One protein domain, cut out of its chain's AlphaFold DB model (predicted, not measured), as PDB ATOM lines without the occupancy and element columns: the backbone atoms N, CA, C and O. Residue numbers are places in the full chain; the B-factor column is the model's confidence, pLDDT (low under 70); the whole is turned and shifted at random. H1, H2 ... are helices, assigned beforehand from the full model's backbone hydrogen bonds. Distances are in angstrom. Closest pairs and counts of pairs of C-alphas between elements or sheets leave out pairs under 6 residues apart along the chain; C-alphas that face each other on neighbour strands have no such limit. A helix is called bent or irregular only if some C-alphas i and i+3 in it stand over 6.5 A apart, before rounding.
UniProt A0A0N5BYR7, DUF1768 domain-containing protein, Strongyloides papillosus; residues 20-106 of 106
ATOM      1  N   ASN A  20     209.130 175.293 294.614       95.38
ATOM      2  CA  ASN A  20     209.693 175.790 293.350       95.38
ATOM      3  C   ASN A  20     211.227 175.916 293.386       95.38
ATOM      4  O   ASN A  20     211.790 176.863 292.846       95.38
ATOM      5  N   PHE A  21     211.899 174.984 294.071       95.69
ATOM      6  CA  PHE A  21     213.354 174.925 294.066       95.69
ATOM      7  C   PHE A  21     213.863 174.599 292.658       95.69
ATOM      8  O   PHE A  21     213.486 173.581 292.078       95.69
ATOM      9  N   ASP A  22     214.741 175.457 292.146       97.00
ATOM     10  CA  ASP A  22     215.392 175.290 290.855       97.00
ATOM     11  C   ASP A  22     216.861 174.899 291.067       97.00
ATOM     12  O   ASP A  22     217.673 175.671 291.589       97.00
ATOM     13  N   GLN A  23     217.193 173.672 290.662       95.75
ATOM     14  CA  GLN A  23     218.537 173.117 290.792       95.75
ATOM     15  C   GLN A  23     219.560 173.869 289.929       95.75
ATOM     16  O   GLN A  23     220.701 174.020 290.356       95.75
ATOM     17  N   HIS A  24     219.170 174.369 288.755       97.88
ATOM     18  CA  HIS A  24     220.064 175.098 287.858       97.88
ATOM     19  C   HIS A  24     220.445 176.458 288.448       97.88
ATOM     20  O   HIS A  24     221.628 176.793 288.516       97.88
ATOM     21  N   ILE A  25     219.462 177.209 288.964       97.56
ATOM     22  CA  ILE A  25     219.731 178.456 289.696       97.56
ATOM     23  C   ILE A  25     220.621 178.160 290.906       97.56
ATOM     24  O   ILE A  25     221.615 178.848 291.134       97.56
ATOM     25  N   TRP A  26     220.311 177.110 291.670       96.31
ATOM     26  CA  TRP A  26     221.116 176.741 292.830       96.31
ATOM     27  C   TRP A  26     222.558 176.381 292.466       96.31
ATOM     28  O   TRP A  26     223.483 176.820 293.145       96.31
ATOM     29  N   ASP A  27     222.780 175.619 291.400       96.38
ATOM     30  CA  ASP A  27     224.122 175.225 290.977       96.38
ATOM     31  C   ASP A  27     224.984 176.419 290.560       96.38
ATOM     32  O   ASP A  27     226.182 176.413 290.857       96.38
ATOM     33  N   ASN A  28     224.368 177.454 289.985       97.88
ATOM     34  CA  ASN A  28     225.038 178.704 289.633       97.88
ATOM     35  C   ASN A  28     225.375 179.566 290.863       97.88
ATOM     36  O   ASN A  28     226.367 180.290 290.846       97.88
ATOM     37  N   GLU A  29     224.594 179.466 291.947       97.88
ATOM     38  CA  GLU A  29     224.674 180.418 293.066       97.88
ATOM     39  C   GLU A  29     225.260 179.876 294.366       97.88
ATOM     40  O   GLU A  29     225.817 180.631 295.172       97.88
ATOM     41  N   LYS A  30     225.181 178.565 294.587       96.31
ATOM     42  CA  LYS A  30     225.531 177.935 295.864       96.31
ATOM     43  C   LYS A  30     226.957 178.235 296.320       96.31
ATOM     44  O   LYS A  30     227.184 178.431 297.514       96.31
ATOM     45  N   VAL A  31     227.912 178.278 295.386       97.38
ATOM     46  CA  VAL A  31     229.330 178.540 295.686       97.38
ATOM     47  C   VAL A  31     229.503 179.972 296.168       97.38
ATOM     48  O   VAL A  31     230.069 180.175 297.239       97.38
ATOM     49  N   ARG A  32     228.945 180.953 295.443       97.88
ATOM     50  CA  ARG A  32     228.983 182.364 295.848       97.88
ATOM     51  C   ARG A  32     228.356 182.551 297.225       97.88
ATOM     52  O   ARG A  32     228.960 183.180 298.086       97.88
ATOM     53  N   ILE A  33     227.173 181.976 297.446       97.56
ATOM     54  CA  ILE A  33     226.445 182.087 298.717       97.56
ATOM     55  C   ILE A  33     227.276 181.521 299.876       97.56
ATOM     56  O   ILE A  33     227.416 182.190 300.903       97.56
ATOM     57  N   LEU A  34     227.850 180.317 299.727       96.19
ATOM     58  CA  LEU A  34     228.666 179.726 300.788       96.19
ATOM     59  C   LEU A  34     229.941 180.540 301.029       96.19
ATOM     60  O   LEU A  34     230.266 180.806 302.182       96.19
ATOM     61  N   HIS A  35     230.620 180.978 299.970       96.12
ATOM     62  CA  HIS A  35     231.831 181.789 300.072       96.12
ATOM     63  C   HIS A  35     231.579 183.105 300.825       96.12
ATOM     64  O   HIS A  35     232.280 183.410 301.790       96.12
ATOM     65  N   THR A  36     230.520 183.841 300.472       97.31
ATOM     66  CA  THR A  36     230.107 185.049 301.202       97.31
ATOM     67  C   THR A  36     229.804 184.739 302.669       97.31
ATOM     68  O   THR A  36     230.236 185.473 303.556       97.31
ATOM     69  N   GLY A  37     229.110 183.632 302.948       96.19
ATOM     70  CA  GLY A  37     228.837 183.194 304.318       96.19
ATOM     71  C   GLY A  37     230.103 182.869 305.118       96.19
ATOM     72  O   GLY A  37     230.188 183.232 306.290       96.19
ATOM     73  N   LEU A  38     231.097 182.227 304.497       95.62
ATOM     74  CA  LEU A  38     232.391 181.941 305.120       95.62
ATOM     75  C   LEU A  38     233.146 183.233 305.447       95.62
ATOM     76  O   LEU A  38     233.572 183.392 306.588       95.62
ATOM     77  N   ILE A  39     233.228 184.179 304.506       95.12
ATOM     78  CA  ILE A  39     233.845 185.493 304.748       95.12
ATOM     79  C   ILE A  39     233.174 186.177 305.940       95.12
ATOM     80  O   ILE A  39     233.851 186.554 306.892       95.12
ATOM     81  N   LEU A  40     231.842 186.290 305.939       95.88
ATOM     82  CA  LEU A  40     231.110 186.951 307.022       95.88
ATOM     83  C   LEU A  40     231.319 186.256 308.374       95.88
ATOM     84  O   LEU A  40     231.501 186.928 309.388       95.88
ATOM     85  N   LYS A  41     231.329 184.916 308.396       94.31
ATOM     86  CA  LYS A  41     231.552 184.130 309.616       94.31
ATOM     87  C   LYS A  41     232.942 184.370 310.203       94.31
ATOM     88  O   LYS A  41     233.061 184.545 311.411       94.31
ATOM     89  N   PHE A  42     233.975 184.366 309.364       93.62
ATOM     90  CA  PHE A  42     235.376 184.459 309.789       93.62
ATOM     91  C   PHE A  42     235.940 185.888 309.783       93.62
ATOM     92  O   PHE A  42     237.091 186.086 310.159       93.62
ATOM     93  N   ASN A  43     235.120 186.885 309.436       91.62
ATOM     94  CA  ASN A  43     235.399 188.301 309.685       91.62
ATOM     95  C   ASN A  43     235.101 188.713 311.142       91.62
ATOM     96  O   ASN A  43     235.486 189.789 311.588       91.62
ATOM     97  N   VAL A  44     234.410 187.866 311.912       94.50
ATOM     98  CA  VAL A  44     234.239 188.068 313.358       94.50
ATOM     99  C   VAL A  44     235.575 187.773 314.059       94.50
ATOM    100  O   VAL A  44     236.068 186.657 313.886       94.50
ATOM    101  N   PRO A  45     236.134 188.676 314.899       93.00
ATOM    102  CA  PRO A  45     237.490 188.533 315.453       93.00
ATOM    103  C   PRO A  45     237.770 187.166 316.085       93.00
ATOM    104  O   PRO A  45     238.665 186.452 315.651       93.00
ATOM    105  N   ARG A  46     236.901 186.714 316.999       94.06
ATOM    106  CA  ARG A  46     237.036 185.401 317.653       94.06
ATOM    107  C   ARG A  46     237.054 184.226 316.665       94.06
ATOM    108  O   ARG A  46     237.674 183.204 316.932       94.06
ATOM    109  N   MET A  47     236.306 184.324 315.567       93.31
ATOM    110  CA  MET A  47     236.284 183.271 314.549       93.31
ATOM    111  C   MET A  47     237.544 183.327 313.688       93.31
ATOM    112  O   MET A  47     238.064 182.276 313.324       93.31
ATOM    113  N   ASN A  48     238.034 184.531 313.383       90.25
ATOM    114  CA  ASN A  48     239.287 184.728 312.666       90.25
ATOM    115  C   ASN A  48     240.465 184.119 313.432       90.25
ATOM    116  O   ASN A  48     241.203 183.320 312.862       90.25
ATOM    117  N   ASP A  49     240.570 184.415 314.729       89.69
ATOM    118  CA  ASP A  49     241.617 183.876 315.600       89.69
ATOM    119  C   ASP A  49     241.598 182.346 315.597       89.69
ATOM    120  O   ASP A  49     242.623 181.718 315.351       89.69
ATOM    121  N   LEU A  50     240.410 181.748 315.753       88.00
ATOM    122  CA  LEU A  50     240.230 180.297 315.701       88.00
ATOM    123  C   LEU A  50     240.693 179.712 314.357       88.00
ATOM    124  O   LEU A  50     241.390 178.702 314.317       88.00
ATOM    125  N   LEU A  51     240.310 180.342 313.241       86.56
ATOM    126  CA  LEU A  51     240.700 179.894 311.902       86.56
ATOM    127  C   LEU A  51     242.218 179.957 311.704       86.56
ATOM    128  O   LEU A  51     242.809 179.022 311.159       86.56
ATOM    129  N   ARG A  52     242.841 181.053 312.153       83.69
ATOM    130  CA  ARG A  52     244.286 181.266 312.072       83.69
ATOM    131  C   ARG A  52     245.040 180.294 312.965       83.69
ATOM    132  O   ARG A  52     246.005 179.714 312.492       83.69
ATOM    133  N   GLU A  53     244.596 180.071 314.196       84.19
ATOM    134  CA  GLU A  53     245.201 179.115 315.130       84.19
ATOM    135  C   GLU A  53     245.264 177.714 314.511       84.19
ATOM    136  O   GLU A  53     246.348 177.152 314.364       84.19
ATOM    137  N   PHE A  54     244.134 177.199 314.009       78.81
ATOM    138  CA  PHE A  54     244.093 175.879 313.369       78.81
ATOM    139  C   PHE A  54     244.988 175.760 312.126       78.81
ATOM    140  O   PHE A  54     245.476 174.667 311.821       78.81
ATOM    141  N   TYR A  55     245.186 176.855 311.387       76.50
ATOM    142  CA  TYR A  55     245.990 176.858 310.166       76.50
ATOM    143  C   TYR A  55     247.488 177.100 310.407       76.50
ATOM    144  O   TYR A  55     248.320 176.503 309.723       76.50
ATOM    145  N   LEU A  56     247.835 177.989 311.342       72.50
ATOM    146  CA  LEU A  56     249.209 178.403 311.646       72.50
ATOM    147  C   LEU A  56     249.928 177.412 312.568       72.50
ATOM    148  O   LEU A  56     251.162 177.437 312.631       72.50
ATOM    149  N   ASP A  57     249.184 176.532 313.239       71.56
ATOM    150  CA  ASP A  57     249.759 175.457 314.035       71.56
ATOM    151  C   ASP A  57     250.637 174.528 313.186       71.56
ATOM    152  O   ASP A  57     250.294 174.145 312.063       71.56
ATOM    153  N   ARG A  58     251.799 174.152 313.736       63.41
ATOM    154  CA  ARG A  58     252.777 173.274 313.072       63.41
ATOM    155  C   ARG A  58     252.111 171.932 312.723       63.41
ATOM    156  O   ARG A  58     251.423 171.374 313.576       63.41
ATOM    157  N   PRO A  59     252.355 171.348 311.531       65.25
ATOM    158  CA  PRO A  59     253.334 171.713 310.495       65.25
ATOM    159  C   PRO A  59     252.863 172.804 309.510       65.25
ATOM    160  O   PRO A  59     251.672 173.023 309.328       65.25
ATOM    161  N   LYS A  60     253.808 173.468 308.823       65.31
ATOM    162  CA  LYS A  60     253.499 174.429 307.740       65.31
ATOM    163  C   LYS A  60     252.848 173.702 306.547       65.31
ATOM    164  O   LYS A  60     253.212 172.564 306.270       65.31
ATOM    165  N   ASN A  61     251.972 174.395 305.810       68.50
ATOM    166  CA  ASN A  61     251.263 173.929 304.598       68.50
ATOM    167  C   ASN A  61     250.068 172.989 304.832       68.50
ATOM    168  O   ASN A  61     249.872 172.019 304.100       68.50
ATOM    169  N   ARG A  62     249.225 173.297 305.820       79.81
ATOM    170  CA  ARG A  62     247.952 172.587 306.010       79.81
ATOM    171  C   ARG A  62     246.919 173.021 304.966       79.81
ATOM    172  O   ARG A  62     247.038 174.065 304.319       79.81
ATOM    173  N   ARG A  63     245.892 172.191 304.815       82.44
ATOM    174  CA  ARG A  63     244.646 172.490 304.105       82.44
ATOM    175  C   ARG A  63     243.484 171.974 304.943       82.44
ATOM    176  O   ARG A  63     243.638 170.978 305.648       82.44
ATOM    177  N   PHE A  64     242.339 172.635 304.865       87.94
ATOM    178  CA  PHE A  64     241.118 172.149 305.497       87.94
ATOM    179  C   PHE A  64     240.480 171.047 304.647       87.94
ATOM    180  O   PHE A  64     240.419 171.148 303.419       87.94
ATOM    181  N   VAL A  65     239.984 170.006 305.312       86.81
ATOM    182  CA  VAL A  65     239.259 168.892 304.692       86.81
ATOM    183  C   VAL A  65     237.916 168.736 305.396       86.81
ATOM    184  O   VAL A  65     237.867 168.464 306.591       86.81
ATOM    185  N   GLU A  66     236.830 168.941 304.653       89.62
ATOM    186  CA  GLU A  66     235.456 168.720 305.104       89.62
ATOM    187  C   GLU A  66     235.072 167.269 304.809       89.62
ATOM    188  O   GLU A  66     234.800 166.908 303.662       89.62
ATOM    189  N   VAL A  67     235.021 166.431 305.841       89.31
ATOM    190  CA  VAL A  67     234.564 165.044 305.703       89.31
ATOM    191  C   VAL A  67     233.046 165.005 305.853       89.31
ATOM    192  O   VAL A  67     232.504 165.223 306.936       89.31
ATOM    193  N   SER A  68     232.330 164.756 304.754       88.44
ATOM    194  CA  SER A  68     230.865 164.718 304.760       88.44
ATOM    195  C   SER A  68     230.297 163.837 303.648       88.44
ATOM    196  O   SER A  68     230.965 163.509 302.671       88.44
ATOM    197  N   SER A  69     229.007 163.502 303.744       87.31
ATOM    198  CA  SER A  69     228.299 162.776 302.681       87.31
ATOM    199  C   SER A  69     228.073 163.602 301.404       87.31
ATOM    200  O   SER A  69     227.598 163.067 300.402       87.31
ATOM    201  N   SER A  70     228.392 164.904 301.404       89.50
ATOM    202  CA  SER A  70     228.300 165.735 300.205       89.50
ATOM    203  C   SER A  70     229.572 165.624 299.373       89.50
ATOM    204  O   SER A  70     230.590 166.212 299.724       89.50
ATOM    205  N   LYS A  71     229.482 164.983 298.202       87.94
ATOM    206  CA  LYS A  71     230.595 164.914 297.238       87.94
ATOM    207  C   LYS A  71     231.005 166.270 296.646       87.94
ATOM    208  O   LYS A  71     232.062 166.370 296.036       87.94
ATOM    209  N   PHE A  72     230.167 167.301 296.764       91.19
ATOM    210  CA  PHE A  72     230.504 168.643 296.285       91.19
ATOM    211  C   PHE A  72     231.166 169.481 297.384       91.19
ATOM    212  O   PHE A  72     232.231 170.049 297.165       91.19
ATOM    213  N   TRP A  73     230.548 169.559 298.566       93.50
ATOM    214  CA  TRP A  73     231.049 170.408 299.653       93.50
ATOM    215  C   TRP A  73     232.219 169.792 300.408       93.50
ATOM    216  O   TRP A  73     233.136 170.512 300.794       93.50
ATOM    217  N   GLY A  74     232.194 168.476 300.588       90.12
ATOM    218  CA  GLY A  74     233.218 167.727 301.291       90.12
ATOM    219  C   GLY A  74     233.773 166.581 300.461       90.12
ATOM    220  O   GLY A  74     233.656 166.554 299.228       90.12
ATOM    221  N   CYS A  75     234.373 165.634 301.164       86.25
ATOM    222  CA  CYS A  75     234.806 164.350 300.648       86.25
ATOM    223  C   CYS A  75     234.479 163.215 301.633       86.25
ATOM    224  O   CYS A  75     234.156 163.462 302.795       86.25
ATOM    225  N   VAL A  76     234.543 161.967 301.170       80.12
ATOM    226  CA  VAL A  76     234.498 160.790 302.049       80.12
ATOM    227  C   VAL A  76     235.835 160.604 302.767       80.12
ATOM    228  O   VAL A  76     236.882 161.051 302.294       80.12
ATOM    229  N   ASP A  77     235.772 159.950 303.923       63.50
ATOM    230  CA  ASP A  77     236.927 159.641 304.760       63.50
ATOM    231  C   ASP A  77     237.836 158.641 304.024       63.50
ATOM    232  O   ASP A  77     237.435 157.504 303.768       63.50
ATOM    233  N   GLY A  78     239.003 159.098 303.561       61.66
ATOM    234  CA  GLY A  78     239.894 158.286 302.722       61.66
ATOM    235  C   GLY A  78     240.892 159.030 301.827       61.66
ATOM    236  O   GLY A  78     241.664 158.367 301.142       61.66
ATOM    237  N   VAL A  79     240.933 160.371 301.815       55.78
ATOM    238  CA  VAL A  79     241.871 161.122 300.952       55.78
ATOM    239  C   VAL A  79     242.773 162.062 301.729       55.78
ATOM    240  O   VAL A  79     242.356 163.125 302.185       55.78
ATOM    241  N   MET A  80     244.054 161.700 301.766       54.03
ATOM    242  CA  MET A  80     245.153 162.587 302.146       54.03
ATOM    243  C   MET A  80     245.702 163.397 300.954       54.03
ATOM    244  O   MET A  80     246.339 164.423 301.182       54.03
ATOM    245  N   GLU A  81     245.397 163.050 299.697       54.12
ATOM    246  CA  GLU A  81     246.074 163.630 298.519       54.12
ATOM    247  C   GLU A  81     245.139 164.394 297.563       54.12
ATOM    248  O   GLU A  81     244.108 163.887 297.123       54.12
ATOM    249  N   ASP A  82     245.504 165.638 297.235       52.12
ATOM    250  CA  ASP A  82     244.842 166.497 296.236       52.12
ATOM    251  C   ASP A  82     245.163 165.996 294.807       52.12
ATOM    252  O   ASP A  82     245.912 166.620 294.060       52.12
ATOM    253  N   ASP A  83     244.642 164.827 294.430       59.59
ATOM    254  CA  ASP A  83     244.683 164.335 293.046       59.59
ATOM    255  C   ASP A  83     243.331 164.639 292.361       59.59
ATOM    256  O   ASP A  83     242.288 164.166 292.821       59.59
ATOM    257  N   PRO A  84     243.293 165.392 291.249       54.66
ATOM    258  CA  PRO A  84     242.071 165.629 290.478       54.66
ATOM    259  C   PRO A  84     241.341 164.345 290.049       54.66
ATOM    260  O   PRO A  84     240.114 164.340 289.945       54.66
ATOM    261  N   LYS A  85     242.063 163.232 289.840       55.72
ATOM    262  CA  LYS A  85     241.469 161.914 289.543       55.72
ATOM    263  C   LYS A  85     240.701 161.348 290.740       55.72
ATOM    264  O   LYS A  85     239.743 160.596 290.560       55.72
ATOM    265  N   ASN A  86     241.072 161.763 291.948       64.69
ATOM    266  CA  ASN A  86     240.449 161.364 293.201       64.69
ATOM    267  C   ASN A  86     239.160 162.165 293.494       64.69
ATOM    268  O   ASN A  86     238.291 161.661 294.201       64.69
ATOM    269  N   GLU A  87     238.923 163.342 292.900       70.25
ATOM    270  CA  GLU A  87     237.698 164.122 293.179       70.25
ATOM    271  C   GLU A  87     236.395 163.382 292.827       70.25
ATOM    272  O   GLU A  87     235.400 163.496 293.544       70.25
ATOM    273  N   ALA A  88     236.375 162.610 291.736       71.44
ATOM    274  CA  ALA A  88     235.188 161.851 291.335       71.44
ATOM    275  C   ALA A  88     234.872 160.705 292.316       71.44
ATOM    276  O   ALA A  88     233.704 160.442 292.632       71.44
ATOM    277  N   ALA A  89     235.919 160.043 292.815       70.75
ATOM    278  CA  ALA A  89     235.810 158.951 293.772       70.75
ATOM    279  C   ALA A  89     235.446 159.472 295.167       70.75
ATOM    280  O   ALA A  89     234.526 158.952 295.804       70.75
ATOM    281  N   TYR A  90     236.112 160.541 295.604       78.06
ATOM    282  CA  TYR A  90     236.114 160.931 297.003       78.06
ATOM    283  C   TYR A  90     235.365 162.229 297.303       78.06
ATOM    284  O   TYR A  90     234.865 162.378 298.410       78.06
ATOM    285  N   GLY A  91     235.194 163.126 296.335       86.06
ATOM    286  CA  GLY A  91     234.519 164.414 296.496       86.06
ATOM    287  C   GLY A  91     235.452 165.611 296.313       86.06
ATOM    288  O   GLY A  91     236.673 165.485 296.332       86.06
ATOM    289  N   ARG A  92     234.860 166.791 296.113       88.88
ATOM    290  CA  ARG A  92     235.569 168.016 295.705       88.88
ATOM    291  C   ARG A  92     236.129 168.838 296.863       88.88
ATOM    292  O   ARG A  92     236.907 169.754 296.616       88.88
ATOM    293  N   ASN A  93     235.703 168.569 298.103       90.75
ATOM    294  CA  ASN A  93     236.119 169.325 299.290       90.75
ATOM    295  C   ASN A  93     236.017 170.860 299.109       90.75
ATOM    296  O   ASN A  93     236.891 171.616 299.539       90.75
ATOM    297  N   MET A  94     234.965 171.345 298.435       93.75
ATOM    298  CA  MET A  94     234.837 172.765 298.087       93.75
ATOM    299  C   MET A  94     234.864 173.674 299.327       93.75
ATOM    300  O   MET A  94     235.483 174.735 299.304       93.75
ATOM    301  N   THR A  95     234.255 173.248 300.440       94.44
ATOM    302  CA  THR A  95     234.275 174.000 301.706       94.44
ATOM    303  C   THR A  95     235.692 174.119 302.266       94.44
ATOM    304  O   THR A  95     236.117 175.211 302.638       94.44
ATOM    305  N   GLY A  96     236.440 173.012 302.299       91.75
ATOM    306  CA  GLY A  96     237.819 173.003 302.781       91.75
ATOM    307  C   GLY A  96     238.752 173.845 301.910       91.75
ATOM    308  O   GLY A  96     239.587 174.583 302.439       91.75
ATOM    309  N   ARG A  97     238.564 173.819 300.584       91.38
ATOM    310  CA  ARG A  97     239.286 174.688 299.639       91.38
ATOM    311  C   ARG A  97     239.053 176.168 299.946       91.38
ATOM    312  O   ARG A  97     240.021 176.878 300.202       91.38
ATOM    313  N   MET A  98     237.794 176.595 300.061       93.81
ATOM    314  CA  MET A  98     237.457 177.992 300.379       93.81
ATOM    315  C   MET A  98     237.990 178.443 301.749       93.81
ATOM    316  O   MET A  98     238.491 179.554 301.876       93.81
ATOM    317  N   LEU A  99     237.935 177.591 302.778       92.62
ATOM    318  CA  LEU A  99     238.524 177.904 304.090       92.62
ATOM    319  C   LEU A  99     240.047 178.052 304.023       92.62
ATOM    320  O   LEU A  99     240.619 178.928 304.672       92.62
ATOM    321  N   THR A 100     240.701 177.200 303.233       90.56
ATOM    322  CA  THR A 100     242.154 177.236 303.027       90.56
ATOM    323  C   THR A 100     242.574 178.505 302.285       90.56
ATOM    324  O   THR A 100     243.593 179.101 302.619       90.56
ATOM    325  N   GLU A 101     241.796 178.948 301.301       90.88
ATOM    326  CA  GLU A 101     242.023 180.220 300.605       90.88
ATOM    327  C   GLU A 101     241.798 181.424 301.527       90.88
ATOM    328  O   GLU A 101     242.621 182.342 301.560       90.88
ATOM    329  N   LEU A 102     240.729 181.402 302.328       90.75
ATOM    330  CA  LEU A 102     240.380 182.494 303.235       90.75
ATOM    331  C   LEU A 102     241.482 182.771 304.266       90.75
ATOM    332  O   LEU A 102     241.812 183.922 304.523       90.75
ATOM    333  N   VAL A 103     242.089 181.727 304.830       88.12
ATOM    334  CA  VAL A 103     243.174 181.892 305.812       88.12
ATOM    335  C   VAL A 103     244.526 182.232 305.179       88.12
ATOM    336  O   VAL A 103     245.398 182.768 305.850       88.12
ATOM    337  N   ARG A 104     244.724 181.924 303.890       85.50
ATOM    338  CA  ARG A 104     245.944 182.290 303.147       85.50
ATOM    339  C   ARG A 104     245.930 183.733 302.648       85.50
ATOM    340  O   ARG A 104     246.995 184.266 302.354       85.50
ATOM    341  N   SER A 105     244.748 184.323 302.494       79.81
ATOM    342  CA  SER A 105     244.551 185.663 301.927       79.81
ATOM    343  C   SER A 105     244.498 186.792 302.965       79.81
ATOM    344  O   SER A 105     244.478 187.954 302.565       79.81
ATOM    345  N   GLY A 106     244.513 186.476 304.267       64.56
ATOM    346  CA  GLY A 106     244.558 187.444 305.375       64.56
ATOM    347  C   GLY A 106     245.681 187.165 306.364       64.56
ATOM    348  O   GLY A 106     246.059 188.093 307.103       64.56
TER     349      GLY A 106
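This is residues 20 to 106 of the 106 residues of the protein "DUF1768 domain-containing protein" of Strongyloides papillosus (UniProt A0A0N5BYR7). One long helix, H1, and a shorter one, H2, make an L with a corner at their link, and H4 lies inside the angle of the L, its C-terminal end toward H2. On the side of H4 away from H1, a long loop stretch, residues 57 to 85, runs back from H2 past the beginning of H4 and loops out to the small helix H3; the first residues, 20 to 30, stick out at the other end of H1. The printed part has 87 residues with four named helices, in the order H1, H2, H3, H4, and no named strand; its class is all helix. It is only just compact, close to loose, with a radius of gyration of the C-alphas of 14.3 A, and the C-alphas span 42 by 29 by 19 A.

Find C-alpha 23 at (218.537, 173.117, 290.792); from there H1, residues 23 to 42, runs 27.8 A to C-alpha 42 at (235.376, 184.459, 309.789). It has a kink of 42 degrees near residue 30 and is irregular, with C-alphas 28 and 31 standing 7.4 A apart. Next comes H2, residues 45 to 56, 16.0 A long. H3, residues 86 to 90, measures 5.8 A. H4, residues 94 to 104, runs 15.5 A and ends at C-alpha 104, at (245.944, 182.290, 303.147).

Begin with H1 and look at its residues 35 to 39, which alone touch H4; the closest C-alphas, those of His 35 and Met 98, are 6.8 A apart. H1 and H4 run the same way at a shallow tilt of 34 degrees, only just short of steep. H1 and H2 only just touch, with 3 pairs of C-alphas within 8 A, and touch only at the corner by their link, where the closest C-alphas, those of Phe 42 and Asn 48, are 4.9 A apart; their lines are about perpendicular at 84 degrees. H2 and H4 also only just touch, with 3 pairs of C-alphas within 8 A, and are about perpendicular at 86 degrees; the closest C-alphas, those of Arg 52 and Val 103, are 6.4 A apart. H3 is apart from H1, H2 and H4. In H2, H3 and H4 each O i to N i+4 pair is within hydrogen-bond range; in H1 14 of 16 are.

The two C-alphas farthest apart, those of Asn 20 and Arg 58, are 47.5 A from each other. Residues 20 to 30, of which 23 to 30 belong to H1, stand free. The printed part has no cut and ends at Gly 106, the chain's last residue. The link from H2 to H3 is long, with 29 residues; those from H1 to H2 and from H3 to H4 are tight. The mean pLDDT of the printed part is 84.6; look for values under 70 at residues 58 to 61, 77 to 86 and 106.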